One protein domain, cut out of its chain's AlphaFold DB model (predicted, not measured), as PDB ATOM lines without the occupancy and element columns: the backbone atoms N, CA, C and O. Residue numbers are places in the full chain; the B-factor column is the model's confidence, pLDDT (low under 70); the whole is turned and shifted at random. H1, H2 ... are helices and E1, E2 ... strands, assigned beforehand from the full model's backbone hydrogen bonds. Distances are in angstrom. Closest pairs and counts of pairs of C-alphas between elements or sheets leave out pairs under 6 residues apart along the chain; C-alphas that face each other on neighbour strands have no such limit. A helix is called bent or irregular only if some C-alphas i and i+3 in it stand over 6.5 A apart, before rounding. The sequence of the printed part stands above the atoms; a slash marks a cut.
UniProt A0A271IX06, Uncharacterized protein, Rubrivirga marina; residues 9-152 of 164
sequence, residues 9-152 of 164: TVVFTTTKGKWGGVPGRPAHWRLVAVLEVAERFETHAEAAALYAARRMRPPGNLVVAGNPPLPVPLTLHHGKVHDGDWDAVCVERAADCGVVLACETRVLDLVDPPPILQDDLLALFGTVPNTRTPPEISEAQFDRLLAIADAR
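What this domain is: This is residues 9 to 152 of the 164 residues of an uncharacterized protein of Rubrivirga marina (UniProt A0A271IX06). Two lobes stand at the two ends of a bent, strongly twisted ribbon of strands E2 and E3. One lobe holds E1, the first part of E2, the short strand E4 and the helical hairpin of H3 and H4; the other holds H1, H2 and the long loop of residues 54 to 82, of which residues 74 to 80 stick out. The 144 printed residues run E1, E2, H1, H2, E3, E4, H3, H4, and the class is mixed, helices and strands. The sheet is branched, with E1, E3 and E4 each antiparallel to E2. The whole is loose, with a radius of gyration of the C-alphas of 18.6 A and spans of 49 by 36 by 27 A.

Where its parts are: E2, residues 28 to 41, is the longest strand, 33.9 A from first to last C-alpha; it bends by 75 degrees at residue 38. E1, residues 9 to 17, measures 24.9 A and begins with C-alpha 9 at (-22.982, -16.680, -27.525). E3, residues 100 to 108, measures 20.4 A and bends by 67 degrees at residue 105; E4, residues 115 to 117, measures 6.3 A. H1 is residues 44 to 53, 14.3 A. H2 is residues 83 to 96, 20.5 A, and irregular: C-alphas 84 and 87 are 7.0 A apart. H3 is residues 118 to 125, 10.5 A. H4 is residues 139 to 151, 18.3 A, and ends with C-alpha 151 at (-42.745, -10.567, -30.301).

How they stand to each other: E1 lies on one side of E2, E3 and E4 on the other side. In the hairpin E1 and E2, N 10 and O 35 are 2.8 A apart, within hydrogen-bond range. So are N 38 of E2 and O 102 of E3, at 2.9 A, and N 29 of E2 and O 116 of E4, at 2.8 A. H4 is on the sheet at a height of 7.3 A, only just over none of its strands, with two C-alphas falling on E2 and two on E4; the closest C-alphas of E4 and H4, Ile 116 and Ala 149, are 6.4 A apart. H3 only grazes the sheet with residues 118 to 121. H3 and H4 touch, with C-alphas of Leu 124 and Gln 141 closest at 6.5 A, at a shallow tilt of 24 degrees, opposite ways. H1 is on the sheet, over E2 and E3, and only just stands up from it, at 41 degrees. H2 is not on the sheet; it is close to H1 but not clearly touching, with the C-alphas of His 44 and Ala 94 closest at 7.0 A. H2 is apart from H3 and H4. Every O i to N i+4 pair is within hydrogen-bond range in H1, H3 and H4; in H2, 8 of 10 are.

The domain as a whole: The two C-alphas farthest apart, those of Pro 23 and Ala 53, are 53.1 A apart. The printed part has no cut. The links H1 to H2 and H3 to H4 are long, with 29 and 13 residues. The mean pLDDT of the printed part is 87.5; residues 16 to 23 and 76 to 84 are under 70.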
ATOM      1  N   THR A   9     -21.573 -16.513 -27.895       95.69
ATOM      2  CA  THR A   9     -22.982 -16.680 -27.525       95.69
ATOM      3  C   THR A   9     -23.602 -17.875 -28.244       95.69
ATOM      4  O   THR A   9     -23.461 -18.054 -29.452       95.69
ATOM      5  N   VAL A  10     -24.347 -18.690 -27.499       94.62
ATOM      6  CA  VAL A  10     -25.048 -19.877 -27.987       94.62
ATOM      7  C   VAL A  10     -26.547 -19.708 -27.776       94.62
ATOM      8  O   VAL A  10     -27.017 -19.541 -26.649       94.62
ATOM      9  N   VAL A  11     -27.318 -19.826 -28.857       94.44
ATOM     10  CA  VAL A  11     -28.783 -19.882 -28.790       94.44
ATOM     11  C   VAL A  11     -29.237 -21.335 -28.776       94.44
ATOM     12  O   VAL A  11     -29.026 -22.082 -29.733       94.44
ATOM     13  N   PHE A  12     -29.899 -21.738 -27.696       92.88
ATOM     14  CA  PHE A  12     -30.435 -23.080 -27.544       92.88
ATOM     15  C   PHE A  12     -31.912 -23.116 -27.936       92.88
ATOM     16  O   PHE A  12     -32.763 -22.460 -27.323       92.88
ATOM     17  N   THR A  13     -32.230 -23.931 -28.943       91.56
ATOM     18  CA  THR A  13     -33.608 -24.184 -29.366       91.56
ATOM     19  C   THR A  13     -33.975 -25.650 -29.182       91.56
ATOM     20  O   THR A  13     -33.136 -26.539 -29.308       91.56
ATOM     21  N   THR A  14     -35.248 -25.919 -28.898       87.69
ATOM     22  CA  THR A  14     -35.786 -27.285 -28.882       87.69
ATOM     23  C   THR A  14     -36.884 -27.451 -29.923       87.69
ATOM     24  O   THR A  14     -37.676 -26.538 -30.174       87.69
ATOM     25  N   THR A  15     -36.946 -28.630 -30.539       80.81
ATOM     26  CA  THR A  15     -38.010 -28.975 -31.480       80.81
ATOM     27  C   THR A  15     -39.171 -29.605 -30.721       80.81
ATOM     28  O   THR A  15     -39.124 -30.780 -30.366       80.81
ATOM     29  N   LYS A  16     -40.240 -28.837 -30.489       66.94
ATOM     30  CA  LYS A  16     -41.471 -29.355 -29.859       66.94
ATOM     31  C   LYS A  16     -42.412 -30.015 -30.873       66.94
ATOM     32  O   LYS A  16     -43.189 -30.890 -30.507       66.94
ATOM     33  N   GLY A  17     -42.317 -29.642 -32.152       60.38
ATOM     34  CA  GLY A  17     -43.065 -30.263 -33.241       60.38
ATOM     35  C   GLY A  17     -42.181 -30.478 -34.461       60.38
ATOM     36  O   GLY A  17     -42.119 -29.613 -35.324       60.38
ATOM     37  N   LYS A  18     -41.536 -31.650 -34.565       51.62
ATOM     38  CA  LYS A  18     -40.915 -32.105 -35.831       51.62
ATOM     39  C   LYS A  18     -41.953 -32.338 -36.937       51.62
ATOM     40  O   LYS A  18     -41.599 -32.506 -38.094       51.62
ATOM     41  N   TRP A  19     -43.230 -32.350 -36.569       52.91
ATOM     42  CA  TRP A  19     -44.326 -32.777 -37.413       52.91
ATOM     43  C   TRP A  19     -45.323 -31.630 -37.541       52.91
ATOM     44  O   TRP A  19     -46.273 -31.539 -36.766       52.91
ATOM     45  N   GLY A  20     -45.179 -30.817 -38.587       52.03
ATOM     46  CA  GLY A  20     -46.301 -30.056 -39.159       52.03
ATOM     47  C   GLY A  20     -47.423 -30.959 -39.713       52.03
ATOM     48  O   GLY A  20     -48.185 -30.540 -40.572       52.03
ATOM     49  N   GLY A  21     -47.500 -32.218 -39.264       52.62
ATOM     50  CA  GLY A  21     -48.468 -33.229 -39.679       52.62
ATOM     51  C   GLY A  21     -49.779 -33.177 -38.898       52.62
ATOM     52  O   GLY A  21     -50.664 -33.979 -39.166       52.62
ATOM     53  N   VAL A  22     -49.923 -32.249 -37.945       63.59
ATOM     54  CA  VAL A  22     -51.232 -31.923 -37.369       63.59
ATOM     55  C   VAL A  22     -51.833 -30.796 -38.211       63.59
ATOM     56  O   VAL A  22     -51.270 -29.696 -38.205       63.59
ATOM     57  N   PRO A  23     -52.954 -31.029 -38.921       69.88
ATOM     58  CA  PRO A  23     -53.621 -29.986 -39.692       69.88
ATOM     59  C   PRO A  23     -53.846 -28.732 -38.842       69.88
ATOM     60  O   PRO A  23     -54.348 -28.806 -37.720       69.88
ATOM     61  N   GLY A  24     -53.426 -27.578 -39.360       74.00
ATOM     62  CA  GLY A  24     -53.547 -26.292 -38.667       74.00
ATOM     63  C   GLY A  24     -52.468 -25.993 -37.617       74.00
ATOM     64  O   GLY A  24     -52.590 -24.985 -36.922       74.00
ATOM     65  N   ARG A  25     -51.409 -26.808 -37.478       76.12
ATOM     66  CA  ARG A  25     -50.248 -26.480 -36.626       76.12
ATOM     67  C   ARG A  25     -48.948 -26.421 -37.434       76.12
ATOM     68  O   ARG A  25     -48.439 -27.474 -37.815       76.12
ATOM     69  N   PRO A  26     -48.372 -25.225 -37.651       82.25
ATOM     70  CA  PRO A  26     -47.096 -25.110 -38.340       82.25
ATOM     71  C   PRO A  26     -45.962 -25.753 -37.529       82.25
ATOM     72  O   PRO A  26     -45.986 -25.791 -36.289       82.25
ATOM     73  N   ALA A  27     -44.950 -26.243 -38.247       87.62
ATOM     74  CA  ALA A  27     -43.704 -26.691 -37.642       87.62
ATOM     75  C   ALA A  27     -43.047 -25.525 -36.890       87.62
ATOM     76  O   ALA A  27     -42.997 -24.393 -37.383       87.62
ATOM     77  N   HIS A  28     -42.584 -25.800 -35.672       88.56
ATOM     78  CA  HIS A  28     -42.010 -24.774 -34.816       88.56
ATOM     79  C   HIS A  28     -40.961 -25.324 -33.851       88.56
ATOM     80  O   HIS A  28     -40.988 -26.479 -33.404       88.56
ATOM     81  N   TRP A  29     -40.079 -24.411 -33.484       91.94
ATOM     82  CA  TRP A  29     -39.047 -24.532 -32.475       91.94
ATOM     83  C   TRP A  29     -39.390 -23.614 -31.315       91.94
ATOM     84  O   TRP A  29     -40.331 -22.820 -31.371       91.94
ATOM     85  N   ARG A  30     -38.649 -23.758 -30.227       91.44
ATOM     86  CA  ARG A  30     -38.801 -22.947 -29.026       91.44
ATOM     87  C   ARG A  30     -37.424 -22.445 -28.618       91.44
ATOM     88  O   ARG A  30     -36.523 -23.276 -28.499       91.44
ATOM     89  N   LEU A  31     -37.261 -21.134 -28.441       93.69
ATOM     90  CA  LEU A  31     -36.020 -20.547 -27.925       93.69
ATOM     91  C   LEU A  31     -36.013 -20.715 -26.409       93.69
ATOM     92  O   LEU A  31     -36.768 -20.050 -25.711       93.69
ATOM     93  N   VAL A  32     -35.203 -21.648 -25.922       94.62
ATOM     94  CA  VAL A  32     -35.199 -22.059 -24.512       94.62
ATOM     95  C   VAL A  32     -34.172 -21.273 -23.722       94.62
ATOM     96  O   VAL A  32     -34.440 -20.884 -22.590       94.62
ATOM     97  N   ALA A  33     -32.991 -21.059 -24.301       95.94
ATOM     98  CA  ALA A  33     -31.921 -20.364 -23.614       95.94
ATOM     99  C   ALA A  33     -31.024 -19.582 -24.570       95.94
ATOM    100  O   ALA A  33     -30.857 -19.948 -25.735       95.94
ATOM    101  N   VAL A  34     -30.414 -18.535 -24.026       96.38
ATOM    102  CA  VAL A  34     -29.250 -17.857 -24.595       96.38
ATOM    103  C   VAL A  34     -28.150 -17.963 -23.554       96.38
ATOM    104  O   VAL A  34     -28.346 -17.560 -22.403       96.38
ATOM    105  N   LEU A  35     -27.030 -18.554 -23.946       96.94
ATOM    106  CA  LEU A  35     -25.893 -18.833 -23.081       96.94
ATOM    107  C   LEU A  35     -24.663 -18.109 -23.616       96.94
ATOM    108  O   LEU A  35     -24.504 -18.002 -24.825       96.94
ATOM    109  N   GLU A  36     -23.779 -17.676 -22.732       97.31
ATOM    110  CA  GLU A  36     -22.475 -17.122 -23.096       97.31
ATOM    111  C   GLU A  36     -21.382 -18.026 -22.544       97.31
ATOM    112  O   GLU A  36     -21.455 -18.443 -21.387       97.31
ATOM    113  N   VAL A  37     -20.386 -18.367 -23.356       96.75
ATOM    114  CA  VAL A  37     -19.255 -19.189 -22.919       96.75
ATOM    115  C   VAL A  37     -18.375 -18.352 -21.993       96.75
ATOM    116  O   VAL A  37     -17.659 -17.462 -22.443       96.75
ATOM    117  N   ALA A  38     -18.418 -18.657 -20.701       95.75
ATOM    118  CA  ALA A  38     -17.666 -17.936 -19.680       95.75
ATOM    119  C   ALA A  38     -16.270 -18.535 -19.482       95.75
ATOM    120  O   ALA A  38     -15.289 -17.809 -19.349       95.75
ATOM    121  N   GLU A  39     -16.168 -19.866 -19.492       95.44
ATOM    122  CA  GLU A  39     -14.899 -20.573 -19.325       95.44
ATOM    123  C   GLU A  39     -14.826 -21.759 -20.293       95.44
ATOM    124  O   GLU A  39     -15.820 -22.448 -20.550       95.44
ATOM    125  N   ARG A  40     -13.626 -22.009 -20.819       95.88
ATOM    126  CA  ARG A  40     -13.315 -23.151 -21.677       95.88
ATOM    127  C   ARG A  40     -12.171 -23.939 -21.053       95.88
ATOM    128  O   ARG A  40     -11.130 -23.372 -20.741       95.88
ATOM    129  N   PHE A  41     -12.384 -25.237 -20.911       95.75
ATOM    130  CA  PHE A  41     -11.406 -26.197 -20.412       95.75
ATOM    131  C   PHE A  41     -11.062 -27.159 -21.536       95.75
ATOM    132  O   PHE A  41     -11.959 -27.592 -22.262       95.75
ATOM    133  N   GLU A  42      -9.789 -27.513 -21.675       94.50
ATOM    134  CA  GLU A  42      -9.357 -28.444 -22.722       94.50
ATOM    135  C   GLU A  42      -9.497 -29.902 -22.264       94.50
ATOM    136  O   GLU A  42      -9.488 -30.816 -23.090       94.50
ATOM    137  N   THR A  43      -9.689 -30.125 -20.957       94.69
ATOM    138  CA  THR A  43      -9.944 -31.454 -20.394       94.69
ATOM    139  C   THR A  43     -11.070 -31.473 -19.360       94.69
ATOM    140  O   THR A  43     -11.348 -30.499 -18.654       94.69
ATOM    141  N   HIS A  44     -11.668 -32.652 -19.182       94.88
ATOM    142  CA  HIS A  44     -12.618 -32.910 -18.100       94.88
ATOM    143  C   HIS A  44     -11.999 -32.715 -16.707       94.88
ATOM    144  O   HIS A  44     -12.683 -32.260 -15.792       94.88
ATOM    145  N   ALA A  45     -10.714 -33.043 -16.531       94.38
ATOM    146  CA  ALA A  45     -10.024 -32.910 -15.249       94.38
ATOM    147  C   ALA A  45      -9.890 -31.439 -14.821       94.38
ATOM    148  O   ALA A  45     -10.155 -31.109 -13.664       94.38
ATOM    149  N   GLU A  46      -9.547 -30.554 -15.758       95.69
ATOM    150  CA  GLU A  46      -9.492 -29.106 -15.518       95.69
ATOM    151  C   GLU A  46     -10.867 -28.558 -15.129       95.69
ATOM    152  O   GLU A  46     -11.001 -27.867 -14.118       95.69
ATOM    153  N   ALA A  47     -11.910 -28.935 -15.871       95.56
ATOM    154  CA  ALA A  47     -13.271 -28.537 -15.545       95.56
ATOM    155  C   ALA A  47     -13.703 -29.064 -14.162       95.56
ATOM    156  O   ALA A  47     -14.264 -28.313 -13.369       95.56
ATOM    157  N   ALA A  48     -13.404 -30.323 -13.814       95.25
ATOM    158  CA  ALA A  48     -13.704 -30.877 -12.489       95.25
ATOM    159  C   ALA A  48     -13.034 -30.099 -11.349       95.25
ATOM    160  O   ALA A  48     -13.655 -29.916 -10.297       95.25
ATOM    161  N   ALA A  49     -11.804 -29.619 -11.549       95.38
ATOM    162  CA  ALA A  49     -11.097 -28.820 -10.553       95.38
ATOM    163  C   ALA A  49     -11.861 -27.527 -10.214       95.38
ATOM    164  O   ALA A  49     -11.944 -27.162  -9.039       95.38
ATOM    165  N   LEU A  50     -12.503 -26.892 -11.204       93.62
ATOM    166  CA  LEU A  50     -13.376 -25.735 -10.981       93.62
ATOM    167  C   LEU A  50     -14.569 -26.087 -10.083       93.62
ATOM    168  O   LEU A  50     -14.834 -25.392  -9.098       93.62
ATOM    169  N   TYR A  51     -15.289 -27.167 -10.404       93.12
ATOM    170  CA  TYR A  51     -16.441 -27.604  -9.608       93.12
ATOM    171  C   TYR A  51     -16.024 -27.919  -8.168       93.12
ATOM    172  O   TYR A  51     -16.672 -27.458  -7.227       93.12
ATOM    173  N   ALA A  52     -14.900 -28.616  -7.986       93.88
ATOM    174  CA  ALA A  52     -14.354 -28.922  -6.668       93.88
ATOM    175  C   ALA A  52     -13.990 -27.652  -5.879       93.88
ATOM    176  O   ALA A  52     -14.390 -27.518  -4.719       93.88
ATOM    177  N   ALA A  53     -13.311 -26.685  -6.508       94.81
ATOM    178  CA  ALA A  53     -12.969 -25.402  -5.889       94.81
ATOM    179  C   ALA A  53     -14.218 -24.615  -5.453       94.81
ATOM    180  O   ALA A  53     -14.222 -23.975  -4.401       94.81
ATOM    181  N   ARG A  54     -15.312 -24.725  -6.218       93.12
ATOM    182  CA  ARG A  54     -16.622 -24.133  -5.901       93.12
ATOM    183  C   ARG A  54     -17.471 -24.979  -4.944       93.12
ATOM    184  O   ARG A  54     -18.601 -24.602  -4.649       93.12
ATOM    185  N   ARG A  55     -16.952 -26.106  -4.438       95.31
ATOM    186  CA  ARG A  55     -17.680 -27.079  -3.594       95.31
ATOM    187  C   ARG A  55     -18.970 -27.592  -4.248       95.31
ATOM    188  O   ARG A  55     -19.949 -27.898  -3.569       95.31
ATOM    189  N   MET A  56     -18.967 -27.688  -5.573       92.19
ATOM    190  CA  MET A  56     -20.063 -28.209  -6.380       92.19
ATOM    191  C   MET A  56     -19.743 -29.625  -6.855       92.19
ATOM    192  O   MET A  56     -18.584 -29.993  -7.043       92.19
ATOM    193  N   ARG A  57     -20.785 -30.427  -7.082       92.12
ATOM    194  CA  ARG A  57     -20.619 -31.715  -7.763       92.12
ATOM    195  C   ARG A  57     -20.416 -31.474  -9.261       92.12
ATOM    196  O   ARG A  57     -21.123 -30.627  -9.812       92.12
ATOM    197  N   PRO A  58     -19.501 -32.205  -9.917       92.12
ATOM    198  CA  PRO A  58     -19.393 -32.154 -11.365       92.12
ATOM    199  C   PRO A  58     -20.698 -32.653 -12.009       92.12
ATOM    200  O   PRO A  58     -21.387 -33.509 -11.442       92.12
ATOM    201  N   PRO A  59     -21.065 -32.127 -13.184       90.56
ATOM    202  CA  PRO A  59     -22.225 -32.602 -13.919       90.56
ATOM    203  C   PRO A  59     -21.991 -34.030 -14.437       90.56
ATOM    204  O   PRO A  59     -20.862 -34.450 -14.682       90.56
ATOM    205  N   GLY A  60     -23.070 -34.800 -14.616       87.12
ATOM    206  CA  GLY A  60     -22.987 -36.229 -14.964       87.12
ATOM    207  C   GLY A  60     -22.412 -36.538 -16.354       87.12
ATOM    208  O   GLY A  60     -22.137 -37.691 -16.659       87.12
ATOM    209  N   ASN A  61     -22.227 -35.526 -17.206       86.88
ATOM    210  CA  ASN A  61     -21.552 -35.656 -18.501       86.88
ATOM    211  C   ASN A  61     -20.025 -35.483 -18.410       86.88
ATOM    212  O   ASN A  61     -19.335 -35.669 -19.411       86.88
ATOM    213  N   LEU A  62     -19.493 -35.127 -17.240       92.94
ATOM    214  CA  LEU A  62     -18.069 -34.930 -17.019       92.94
ATOM    215  C   LEU A  62     -17.440 -36.220 -16.475       92.94
ATOM    216  O   LEU A  62     -17.534 -36.532 -15.296       92.94
ATOM    217  N   VAL A  63     -16.793 -36.979 -17.351       93.19
ATOM    218  CA  VAL A  63     -16.102 -38.236 -17.019       93.19
ATOM    219  C   VAL A  63     -14.769 -37.955 -16.311       93.19
ATOM    220  O   VAL A  63     -13.822 -37.514 -16.958       93.19
ATOM    221  N   VAL A  64     -14.698 -38.201 -14.998       93.62
ATOM    222  CA  VAL A  64     -13.480 -38.106 -14.159       93.62
ATOM    223  C   VAL A  64     -13.508 -39.147 -13.038       93.62
ATOM    224  O   VAL A  64     -14.542 -39.756 -12.759       93.62
ATOM    225  N   ALA A  65     -12.382 -39.336 -12.344       90.31
ATOM    226  CA  ALA A  65     -12.332 -40.171 -11.148       90.31
ATOM    227  C   ALA A  65     -13.382 -39.720 -10.111       90.31
ATOM    228  O   ALA A  65     -13.455 -38.545  -9.755       90.31
ATOM    229  N   GLY A  66     -14.209 -40.658  -9.638       89.88
ATOM    230  CA  GLY A  66     -15.308 -40.374  -8.707       89.88
ATOM    231  C   GLY A  66     -16.594 -39.832  -9.350       89.88
ATOM    232  O   GLY A  66     -17.567 -39.621  -8.630       89.88
ATOM    233  N   ASN A  67     -16.629 -39.648 -10.674       92.38
ATOM    234  CA  ASN A  67     -17.829 -39.303 -11.443       92.38
ATOM    235  C   ASN A  67     -17.891 -40.170 -12.718       92.38
ATOM    236  O   ASN A  67     -17.522 -39.700 -13.801       92.38
ATOM    237  N   PRO A  68     -18.259 -41.461 -12.587       87.50
ATOM    238  CA  PRO A  68     -18.292 -42.371 -13.720       87.50
ATOM    239  C   PRO A  68     -19.391 -41.970 -14.717       87.50
ATOM    240  O   PRO A  68     -20.340 -41.271 -14.346       87.50
ATOM    241  N   PRO A  69     -19.290 -42.423 -15.976       88.38
ATOM    242  CA  PRO A  69     -20.347 -42.245 -16.962       88.38
ATOM    243  C   PRO A  69     -21.703 -42.757 -16.462       88.38
ATOM    244  O   PRO A  69     -21.789 -43.682 -15.652       88.38
ATOM    245  N   LEU A  70     -22.787 -42.172 -16.976       87.00
ATOM    246  CA  LEU A  70     -24.120 -42.720 -16.734       87.00
ATOM    247  C   LEU A  70     -24.211 -44.142 -17.311       87.00
ATOM    248  O   LEU A  70     -23.757 -44.349 -18.437       87.00
ATOM    249  N   PRO A  71     -24.832 -45.098 -16.598       83.81
ATOM    250  CA  PRO A  71     -24.961 -46.469 -17.072       83.81
ATOM    251  C   PRO A  71     -25.827 -46.525 -18.334       83.81
ATOM    252  O   PRO A  71     -26.762 -45.733 -18.477       83.81
ATOM    253  N   VAL A  72     -25.565 -47.494 -19.220       82.69
ATOM    254  CA  VAL A  72     -26.225 -47.625 -20.536       82.69
ATOM    255  C   VAL A  72     -27.755 -47.470 -20.485       82.69
ATOM    256  O   VAL A  72     -28.269 -46.703 -21.305       82.69
ATOM    257  N   PRO A  73     -28.506 -48.065 -19.526       82.06
ATOM    258  CA  PRO A  73     -29.964 -47.909 -19.452       82.06
ATOM    259  C   PRO A  73     -30.456 -46.468 -19.246       82.06
ATOM    260  O   PRO A  73     -31.620 -46.175 -19.509       82.06
ATOM    261  N   LEU A  74     -29.592 -45.569 -18.765       82.25
ATOM    262  CA  LEU A  74     -29.884 -44.145 -18.569       82.25
ATOM    263  C   LEU A  74     -29.390 -43.271 -19.732       82.25
ATOM    264  O   LEU A  74     -29.417 -42.044 -19.644       82.25
ATOM    265  N   THR A  75     -28.941 -43.884 -20.827       76.31
ATOM    266  CA  THR A  75     -28.427 -43.189 -22.008       76.31
ATOM    267  C   THR A  75     -29.289 -43.487 -23.234       76.31
ATOM    268  O   THR A  75     -29.860 -44.567 -23.372       76.31
ATOM    269  N   LEU A  76     -29.386 -42.529 -24.164       64.94
ATOM    270  CA  LEU A  76     -29.991 -42.737 -25.486       64.94
ATOM    271  C   LEU A  76     -28.998 -43.490 -26.381       64.94
ATOM    272  O   LEU A  76     -28.462 -42.940 -27.346       64.94
ATOM    273  N   HIS A  77     -28.678 -44.731 -26.017       62.50
ATOM    274  CA  HIS A  77     -27.791 -45.561 -26.819       62.50
ATOM    275  C   HIS A  77     -28.561 -46.202 -27.972       62.50
ATOM    276  O   HIS A  77     -29.587 -46.846 -27.781       62.50
ATOM    277  N   HIS A  78     -28.044 -46.035 -29.188       57.47
ATOM    278  CA  HIS A  78     -28.622 -46.599 -30.412       57.47
ATOM    279  C   HIS A  78     -27.779 -47.768 -30.973       57.47
ATOM    280  O   HIS A  78     -27.873 -48.070 -32.162       57.47
ATOM    281  N   GLY A  79     -26.929 -48.412 -30.155       60.12
ATOM    282  CA  GLY A  79     -25.943 -49.405 -30.611       60.12
ATOM    283  C   GLY A  79     -25.834 -50.691 -29.776       60.12
ATOM    284  O   GLY A  79     -26.524 -50.874 -28.781       60.12
ATOM    285  N   LYS A  80     -24.922 -51.583 -30.200       55.28
ATOM    286  CA  LYS A  80     -24.620 -52.910 -29.615       55.28
ATOM    287  C   LYS A  80     -23.485 -52.882 -28.569       55.28
ATOM    288  O   LYS A  80     -22.654 -53.783 -28.554       55.28
ATOM    289  N   VAL A  81     -23.365 -51.821 -27.774       61.88
ATOM    290  CA  VAL A  81     -22.292 -51.776 -26.757       61.88
ATOM    291  C   VAL A  81     -22.799 -52.526 -25.534       61.88
ATOM    292  O   VAL A  81     -23.884 -52.213 -25.048       61.88
ATOM    293  N   HIS A  82     -22.060 -53.545 -25.102       62.84
ATOM    294  CA  HIS A  82     -22.337 -54.253 -23.857       62.84
ATOM    295  C   HIS A  82     -21.942 -53.368 -22.672       62.84
ATOM    296  O   HIS A  82     -20.959 -52.633 -22.756       62.84
ATOM    297  N   ASP A  83     -22.677 -53.462 -21.563       63.47
ATOM    298  CA  ASP A  83     -22.485 -52.608 -20.380       63.47
ATOM    299  C   ASP A  83     -21.030 -52.576 -19.870       63.47
ATOM    300  O   ASP A  83     -20.587 -51.549 -19.365       63.47
ATOM    301  N   GLY A  84     -20.264 -53.661 -20.053       66.38
ATOM    302  CA  GLY A  84     -18.861 -53.753 -19.627       66.38
ATOM    303  C   GLY A  84     -17.878 -52.862 -20.398       66.38
ATOM    304  O   GLY A  84     -16.864 -52.464 -19.834       66.38
ATOM    305  N   ASP A  85     -18.188 -52.504 -21.646       81.25
ATOM    306  CA  ASP A  85     -17.304 -51.691 -22.496       81.25
ATOM    307  C   ASP A  85     -17.698 -50.208 -22.497       81.25
ATOM    308  O   ASP A  85     -16.963 -49.354 -22.999       81.25
ATOM    309  N   TRP A  86     -18.871 -49.876 -21.947       85.12
ATOM    310  CA  TRP A  86     -19.430 -48.530 -22.010       85.12
ATOM    311  C   TRP A  86     -18.560 -47.491 -21.303       85.12
ATOM    312  O   TRP A  86     -18.287 -46.429 -21.866       85.12
ATOM    313  N   ASP A  87     -18.068 -47.819 -20.109       87.81
ATOM    314  CA  ASP A  87     -17.222 -46.910 -19.338       87.81
ATOM    315  C   ASP A  87     -15.916 -46.608 -20.077       87.81
ATOM    316  O   ASP A  87     -15.516 -45.446 -20.174       87.81
ATOM    317  N   ALA A  88     -15.294 -47.632 -20.670       88.12
ATOM    318  CA  ALA A  88     -14.081 -47.479 -21.467       88.12
ATOM    319  C   ALA A  88     -14.323 -46.578 -22.688       88.12
ATOM    320  O   ALA A  88     -13.553 -45.647 -22.919       88.12
ATOM    321  N   VAL A  89     -15.433 -46.779 -23.407       88.06
ATOM    322  CA  VAL A  89     -15.827 -45.931 -24.546       88.06
ATOM    323  C   VAL A  89     -16.058 -44.482 -24.113       88.06
ATOM    324  O   VAL A  89     -15.694 -43.546 -24.825       88.06
ATOM    325  N   CYS A  90     -16.673 -44.258 -22.955       88.56
ATOM    326  CA  CYS A  90     -16.872 -42.914 -22.426       88.56
ATOM    327  C   CYS A  90     -15.558 -42.244 -22.013       88.56
ATOM    328  O   CYS A  90     -15.402 -41.049 -22.263       88.56
ATOM    329  N   VAL A  91     -14.619 -42.988 -21.424       89.81
ATOM    330  CA  VAL A  91     -13.274 -42.493 -21.092       89.81
ATOM    331  C   VAL A  91     -12.498 -42.138 -22.360       89.81
ATOM    332  O   VAL A  91     -11.946 -41.043 -22.441       89.81
ATOM    333  N   GLU A  92     -12.511 -43.007 -23.371       90.12
ATOM    334  CA  GLU A  92     -11.883 -42.756 -24.673       90.12
ATOM    335  C   GLU A  92     -12.466 -41.499 -25.333       90.12
ATOM    336  O   GLU A  92     -11.738 -40.581 -25.702       90.12
ATOM    337  N   ARG A  93     -13.798 -41.372 -25.370       88.75
ATOM    338  CA  ARG A  93     -14.464 -40.174 -25.906       88.75
ATOM    339  C   ARG A  93     -14.142 -38.908 -25.125       88.75
ATOM    340  O   ARG A  93     -14.052 -37.845 -25.730       88.75
ATOM    341  N   ALA A  94     -14.007 -39.000 -23.806       90.81
ATOM    342  CA  ALA A  94     -13.597 -37.868 -22.984       90.81
ATOM    343  C   ALA A  94     -12.140 -37.460 -23.258       90.81
ATOM    344  O   ALA A  94     -11.807 -36.294 -23.084       90.81
ATOM    345  N   ALA A  95     -11.283 -38.376 -23.720       89.56
ATOM    346  CA  ALA A  95      -9.942 -38.038 -24.190       89.56
ATOM    347  C   ALA A  95      -9.975 -37.395 -25.591       89.56
ATOM    348  O   ALA A  95      -9.373 -36.343 -25.798       89.56
ATOM    349  N   ASP A  96     -10.740 -37.963 -26.528       89.38
ATOM    350  CA  ASP A  96     -10.833 -37.468 -27.912       89.38
ATOM    351  C   ASP A  96     -11.590 -36.137 -28.039       89.38
ATOM    352  O   ASP A  96     -11.335 -35.325 -28.933       89.38
ATOM    353  N   CYS A  97     -12.576 -35.922 -27.169       85.38
ATOM    354  CA  CYS A  97     -13.478 -34.772 -27.162       85.38
ATOM    355  C   CYS A  97     -13.526 -34.115 -25.775       85.38
ATOM    356  O   CYS A  97     -14.606 -33.783 -25.293       85.38
ATOM    357  N   GLY A  98     -12.364 -33.917 -25.146       91.00
ATOM    358  CA  GLY A  98     -12.250 -33.474 -23.749       91.00
ATOM    359  C   GLY A  98     -12.604 -32.020 -23.446       91.00
ATOM    360  O   GLY A  98     -12.576 -31.626 -22.281       91.00
ATOM    361  N   VAL A  99     -12.955 -31.229 -24.460       94.50
ATOM    362  CA  VAL A  99     -13.299 -29.817 -24.277       94.50
ATOM    363  C   VAL A  99     -14.612 -29.680 -23.515       94.50
ATOM    364  O   VAL A  99     -15.654 -30.171 -23.955       94.50
ATOM    365  N   VAL A 100     -14.575 -28.924 -22.421       94.56
ATOM    366  CA  VAL A 100     -15.745 -28.589 -21.605       94.56
ATOM    367  C   VAL A 100     -15.945 -27.081 -21.610       94.56
ATOM    368  O   VAL A 100     -15.009 -26.315 -21.400       94.56
ATOM    369  N   LEU A 101     -17.187 -26.654 -21.825       94.19
ATOM    370  CA  LEU A 101     -17.577 -25.247 -21.797       94.19
ATOM    371  C   LEU A 101     -18.449 -25.007 -20.567       94.19
ATOM    372  O   LEU A 101     -19.479 -25.667 -20.400       94.19
ATOM    373  N   ALA A 102     -18.043 -24.073 -19.713       92.94
ATOM    374  CA  ALA A 102     -18.903 -23.535 -18.672       92.94
ATOM    375  C   ALA A 102     -19.518 -22.234 -19.184       92.94
ATOM    376  O   ALA A 102     -18.806 -21.317 -19.596       92.94
ATOM    377  N   CYS A 103     -20.846 -22.166 -19.168       94.31
ATOM    378  CA  CYS A 103     -21.576 -21.034 -19.715       94.31
ATOM    379  C   CYS A 103     -22.338 -20.275 -18.631       94.31
ATOM    380  O   CYS A 103     -22.916 -20.874 -17.721       94.31
ATOM    381  N   GLU A 104     -22.407 -18.962 -18.790       94.94
ATOM    382  CA  GLU A 104     -23.367 -18.120 -18.094       94.94
ATOM    383  C   GLU A 104     -24.708 -18.137 -18.824       94.94
ATOM    384  O   GLU A 104     -24.786 -18.213 -20.050       94.94
ATOM    385  N   THR A 105     -25.790 -18.054 -18.057       96.25
ATOM    386  CA  THR A 105     -27.139 -17.962 -18.615       96.25
ATOM    387  C   THR A 105     -27.518 -16.497 -18.786       96.25
ATOM    388  O   THR A 105     -27.566 -15.757 -17.807       96.25
ATOM    389  N   ARG A 106     -27.827 -16.084 -20.020       94.88
ATOM    390  CA  ARG A 106     -28.351 -14.743 -20.332       94.88
ATOM    391  C   ARG A 106     -29.876 -14.742 -20.419       94.88
ATOM    392  O   ARG A 106     -30.526 -13.828 -19.926       94.88
ATOM    393  N   VAL A 107     -30.455 -15.796 -20.996       93.81
ATOM    394  CA  VAL A 107     -31.909 -16.023 -21.065       93.81
ATOM    395  C   VAL A 107     -32.185 -17.494 -20.779       93.81
ATOM    396  O   VAL A 107     -31.454 -18.350 -21.272       93.81
ATOM    397  N   LEU A 108     -33.243 -17.792 -20.020       94.88
ATOM    398  CA  LEU A 108     -33.718 -19.156 -19.774       94.88
ATOM    399  C   LEU A 108     -35.232 -19.177 -19.542       94.88
ATOM    400  O   LEU A 108     -35.720 -18.573 -18.591       94.88
ATOM    401  N   ASP A 109     -35.957 -19.918 -20.376       92.00
ATOM    402  CA  ASP A 109     -37.372 -20.241 -20.180       92.00
ATOM    403  C   ASP A 109     -37.611 -21.734 -20.441       92.00
ATOM    404  O   ASP A 109     -37.591 -22.216 -21.576       92.00
ATOM    405  N   LEU A 110     -37.829 -22.478 -19.356       90.75
ATOM    406  CA  LEU A 110     -38.093 -23.918 -19.383       90.75
ATOM    407  C   LEU A 110     -39.593 -24.254 -19.361       90.75
ATOM    408  O   LEU A 110     -39.949 -25.432 -19.438       90.75
ATOM    409  N   VAL A 111     -40.474 -23.258 -19.225       88.62
ATOM    410  CA  VAL A 111     -41.907 -23.469 -18.966       88.62
ATOM    411  C   VAL A 111     -42.738 -23.230 -20.220       88.62
ATOM    412  O   VAL A 111     -43.488 -24.122 -20.631       88.62
ATOM    413  N   ASP A 112     -42.612 -22.057 -20.839       87.44
ATOM    414  CA  ASP A 112     -43.321 -21.714 -22.079       87.44
ATOM    415  C   ASP A 112     -42.458 -20.835 -23.002       87.44
ATOM    416  O   ASP A 112     -42.862 -19.733 -23.375       87.44
ATOM    417  N   PRO A 113     -41.277 -21.339 -23.418       91.75
ATOM    418  CA  PRO A 113     -40.351 -20.592 -24.263       91.75
ATOM    419  C   PRO A 113     -41.027 -20.077 -25.541       91.75
ATOM    420  O   PRO A 113     -41.864 -20.785 -26.111       91.75
ATOM    421  N   PRO A 114     -40.679 -18.892 -26.061       92.38
ATOM    422  CA  PRO A 114     -41.325 -18.336 -27.247       92.38
ATOM    423  C   PRO A 114     -41.155 -19.236 -28.487       92.38
ATOM    424  O   PRO A 114     -40.079 -19.812 -28.699       92.38
ATOM    425  N   PRO A 115     -42.207 -19.393 -29.319       91.88
ATOM    426  CA  PRO A 115     -42.130 -20.184 -30.538       91.88
ATOM    427  C   PRO A 115     -41.414 -19.433 -31.667       91.88
ATOM    428  O   PRO A 115     -41.697 -18.266 -31.942       91.88
ATOM    429  N   ILE A 116     -40.560 -20.157 -32.386       92.12
ATOM    430  CA  ILE A 116     -39.966 -19.740 -33.659       92.12
ATOM    431  C   ILE A 116     -40.539 -20.651 -34.745       92.12
ATOM    432  O   ILE A 116     -40.448 -21.875 -34.632       92.12
ATOM    433  N   LEU A 117     -41.175 -20.082 -35.764       91.50
ATOM    434  CA  LEU A 117     -41.817 -20.842 -36.833       91.50
ATOM    435  C   LEU A 117     -40.805 -21.208 -37.920       91.50
ATOM    436  O   LEU A 117     -39.748 -20.593 -38.050       91.50
ATOM    437  N   GLN A 118     -41.150 -22.205 -38.732       90.94
ATOM    438  CA  GLN A 118     -40.330 -22.594 -39.880       90.94
ATOM    439  C   GLN A 118     -40.064 -21.421 -40.831       90.94
ATOM    440  O   GLN A 118     -38.919 -21.222 -41.230       90.94
ATOM    441  N   ASP A 119     -41.089 -20.629 -41.145       92.81
ATOM    442  CA  ASP A 119     -40.963 -19.493 -42.064       92.81
ATOM    443  C   ASP A 119     -40.005 -18.424 -41.527       92.81
ATOM    444  O   ASP A 119     -39.280 -17.811 -42.305       92.81
ATOM    445  N   ASP A 120     -39.929 -18.249 -40.204       94.12
ATOM    446  CA  ASP A 120     -38.959 -17.339 -39.589       94.12
ATOM    447  C   ASP A 120     -37.525 -17.821 -39.811       94.12
ATOM    448  O   ASP A 120     -36.657 -17.036 -40.182       94.12
ATOM    449  N   LEU A 121     -37.276 -19.118 -39.594       92.81
ATOM    450  CA  LEU A 121     -35.951 -19.711 -39.780       92.81
ATOM    451  C   LEU A 121     -35.534 -19.669 -41.249       92.81
ATOM    452  O   LEU A 121     -34.397 -19.314 -41.548       92.81
ATOM    453  N   LEU A 122     -36.457 -19.974 -42.165       94.06
ATOM    454  CA  LEU A 122     -36.215 -19.883 -43.604       94.06
ATOM    455  C   LEU A 122     -35.930 -18.442 -44.036       94.06
ATOM    456  O   LEU A 122     -34.991 -18.219 -44.793       94.06
ATOM    457  N   ALA A 123     -36.684 -17.465 -43.532       95.50
ATOM    458  CA  ALA A 123     -36.447 -16.057 -43.837       95.50
ATOM    459  C   ALA A 123     -35.108 -15.551 -43.273       95.50
ATOM    460  O   ALA A 123     -34.444 -14.735 -43.907       95.50
ATOM    461  N   LEU A 124     -34.709 -16.029 -42.091       94.94
ATOM    462  CA  LEU A 124     -33.516 -15.558 -41.388       94.94
ATOM    463  C   LEU A 124     -32.217 -16.225 -41.861       94.94
ATOM    464  O   LEU A 124     -31.178 -15.572 -41.976       94.94
ATOM    465  N   PHE A 125     -32.269 -17.534 -42.104       93.62
ATOM    466  CA  PHE A 125     -31.096 -18.365 -42.376       93.62
ATOM    467  C   PHE A 125     -31.089 -18.961 -43.789       93.62
ATOM    468  O   PHE A 125     -30.121 -19.621 -44.161       93.62
ATOM    469  N   GLY A 126     -32.166 -18.806 -44.566       93.94
ATOM    470  CA  GLY A 126     -32.346 -19.473 -45.864       93.94
ATOM    471  C   GLY A 126     -32.617 -20.981 -45.762       93.94
ATOM    472  O   GLY A 126     -32.896 -21.636 -46.762       93.94
ATOM    473  N   THR A 127     -32.539 -21.549 -44.559       92.06
ATOM    474  CA  THR A 127     -32.739 -22.969 -44.261       92.06
ATOM    475  C   THR A 127     -33.185 -23.136 -42.809       92.06
ATOM    476  O   THR A 127     -33.119 -22.203 -42.016       92.06
ATOM    477  N   VAL A 128     -33.617 -24.337 -42.434       89.75
ATOM    478  CA  VAL A 128     -33.832 -24.698 -41.029       89.75
ATOM    479  C   VAL A 128     -32.523 -25.283 -40.480       89.75
ATOM    480  O   VAL A 128     -32.118 -26.359 -40.932       89.75
ATOM    481  N   PRO A 129     -31.845 -24.627 -39.515       87.88
ATOM    482  CA  PRO A 129     -30.577 -25.122 -38.985       87.88
ATOM    483  C   PRO A 129     -30.699 -26.507 -38.338       87.88
ATOM    484  O   PRO A 129     -31.646 -26.793 -37.603       87.88
ATOM    485  N   ASN A 130     -29.702 -27.368 -38.562       82.69
ATOM    486  CA  ASN A 130     -29.589 -28.633 -37.838       82.69
ATOM    487  C   ASN A 130     -29.141 -28.369 -36.391       82.69
ATOM    488  O   ASN A 130     -28.218 -27.596 -36.150       82.69
ATOM    489  N   THR A 131     -29.745 -29.060 -35.427       76.75
ATOM    490  CA  THR A 131     -29.439 -28.899 -33.999       76.75
ATOM    491  C   THR A 131     -28.152 -29.605 -33.562       76.75
ATOM    492  O   THR A 131     -27.624 -29.287 -32.502       76.75
ATOM    493  N   ARG A 132     -27.632 -30.572 -34.338       73.81
ATOM    494  CA  ARG A 132     -26.414 -31.334 -33.973       73.81
ATOM    495  C   ARG A 132     -25.113 -30.594 -34.273       73.81
ATOM    496  O   ARG A 132     -24.136 -30.757 -33.553       73.81
ATOM    497  N   THR A 133     -25.095 -29.832 -35.356       79.88
ATOM    498  CA  THR A 133     -23.938 -29.065 -35.830       79.88
ATOM    499  C   THR A 133     -24.447 -27.690 -36.243       79.88
ATOM    500  O   THR A 133     -24.628 -27.446 -37.440       79.88
ATOM    501  N   PRO A 134     -24.791 -26.834 -35.264       81.25
ATOM    502  CA  PRO A 134     -25.408 -25.555 -35.564       81.25
ATOM    503  C   PRO A 134     -24.440 -24.671 -36.365       81.25
ATOM    504  O   PRO A 134     -23.218 -24.737 -36.150       81.25
ATOM    505  N   PRO A 135     -24.967 -23.865 -37.303       88.06
ATOM    506  CA  PRO A 135     -24.170 -22.881 -38.010       88.06
ATOM    507  C   PRO A 135     -23.733 -21.776 -37.046       88.06
ATOM    508  O   PRO A 135     -24.336 -21.561 -35.995       88.06
ATOM    509  N   GLU A 136     -22.676 -21.073 -37.426       93.25
ATOM    510  CA  GLU A 136     -22.420 -19.744 -36.881       93.25
ATOM    511  C   GLU A 136     -23.437 -18.768 -37.483       93.25
ATOM    512  O   GLU A 136     -23.810 -18.912 -38.650       93.25
ATOM    513  N   ILE A 137     -23.922 -17.823 -36.682       92.62
ATOM    514  CA  ILE A 137     -24.894 -16.816 -37.113       92.62
ATOM    515  C   ILE A 137     -24.303 -15.430 -36.888       92.62
ATOM    516  O   ILE A 137     -23.542 -15.229 -35.943       92.62
ATOM    517  N   SER A 138     -24.642 -14.475 -37.750       94.81
ATOM    518  CA  SER A 138     -24.201 -13.092 -37.578       94.81
ATOM    519  C   SER A 138     -24.937 -12.399 -36.431       94.81
ATOM    520  O   SER A 138     -26.032 -12.808 -36.043       94.81
ATOM    521  N   GLU A 139     -24.379 -11.295 -35.939       95.19
ATOM    522  CA  GLU A 139     -25.021 -10.439 -34.932       95.19
ATOM    523  C   GLU A 139     -26.412  -9.966 -35.389       95.19
ATOM    524  O   GLU A 139     -27.395 -10.127 -34.676       95.19
ATOM    525  N   ALA A 140     -26.544  -9.533 -36.647       96.44
ATOM    526  CA  ALA A 140     -27.840  -9.152 -37.212       96.44
ATOM    527  C   ALA A 140     -28.847 -10.318 -37.242       96.44
ATOM    528  O   ALA A 140     -30.049 -10.116 -37.047       96.44
ATOM    529  N   GLN A 141     -28.377 -11.546 -37.495       96.00
ATOM    530  CA  GLN A 141     -29.238 -12.725 -37.437       96.00
ATOM    531  C   GLN A 141     -29.659 -13.043 -36.003       96.00
ATOM    532  O   GLN A 141     -30.819 -13.379 -35.766       96.00
ATOM    533  N   PHE A 142     -28.732 -12.917 -35.057       95.94
ATOM    534  CA  PHE A 142     -28.989 -13.084 -33.634       95.94
ATOM    535  C   PHE A 142     -30.030 -12.077 -33.127       95.94
ATOM    536  O   PHE A 142     -31.063 -12.491 -32.597       95.94
ATOM    537  N   ASP A 143     -29.842 -10.785 -33.388       96.50
ATOM    538  CA  ASP A 143     -30.777  -9.728 -32.988       96.50
ATOM    539  C   ASP A 143     -32.169  -9.955 -33.567       96.50
ATOM    540  O   ASP A 143     -33.191  -9.834 -32.884       96.50
ATOM    541  N   ARG A 144     -32.228 -10.343 -34.846       96.62
ATOM    542  CA  ARG A 144     -33.499 -10.625 -35.503       96.62
ATOM    543  C   ARG A 144     -34.186 -11.847 -34.900       96.62
ATOM    544  O   ARG A 144     -35.407 -11.827 -34.747       96.62
ATOM    545  N   LEU A 145     -33.431 -12.884 -34.538       95.25
ATOM    546  CA  LEU A 145     -33.959 -14.062 -33.857       95.25
ATOM    547  C   LEU A 145     -34.556 -13.701 -32.491       95.25
ATOM    548  O   LEU A 145     -35.655 -14.157 -32.170       95.25
ATOM    549  N   LEU A 146     -33.870 -12.855 -31.716       95.38
ATOM    550  CA  LEU A 146     -34.370 -12.371 -30.429       95.38
ATOM    551  C   LEU A 146     -35.636 -11.529 -30.593       95.38
ATOM    552  O   LEU A 146     -36.619 -11.779 -29.903       95.38
ATOM    553  N   ALA A 147     -35.671 -10.617 -31.566       95.62
ATOM    554  CA  ALA A 147     -36.859  -9.809 -31.842       95.62
ATOM    555  C   ALA A 147     -38.085 -10.670 -32.207       95.62
ATOM    556  O   ALA A 147     -39.206 -10.392 -31.778       95.62
ATOM    557  N   ILE A 148     -37.876 -11.741 -32.982       94.75
ATOM    558  CA  ILE A 148     -38.923 -12.710 -33.337       94.75
ATOM    559  C   ILE A 148     -39.433 -13.444 -32.093       94.75
ATOM    560  O   ILE A 148     -40.644 -13.591 -31.915       94.75
ATOM    561  N   ALA A 149     -38.519 -13.907 -31.238       92.50
ATOM    562  CA  ALA A 149     -38.860 -14.583 -29.995       92.50
ATOM    563  C   ALA A 149     -39.629 -13.653 -29.042       92.50
ATOM    564  O   ALA A 149     -40.675 -14.038 -28.521       92.50
ATOM    565  N   ASP A 150     -39.170 -12.413 -28.880       92.62
ATOM    566  CA  ASP A 150     -39.780 -11.399 -28.021       92.62
ATOM    567  C   ASP A 150     -41.202 -11.052 -28.446       92.62
ATOM    568  O   ASP A 150     -42.113 -11.065 -27.616       92.62
ATOM    569  N   ALA A 151     -41.423 -10.851 -29.746       92.44
ATOM    570  CA  ALA A 151     -42.745 -10.567 -30.301       92.44
ATOM    571  C   ALA A 151     -43.764 -11.697 -30.061       92.44
ATOM    572  O   ALA A 151     -44.971 -11.470 -30.158       92.44
ATOM    573  N   ARG A 152     -43.298 -12.918 -29.767       89.25
ATOM    574  CA  ARG A 152     -44.145 -14.100 -29.552       89.25
ATOM    575  C   ARG A 152     -44.027 -14.694 -28.158       89.25
ATOM    576  O   ARG A 152     -44.521 -15.805 -27.940       89.25
TER     577      ARG A 152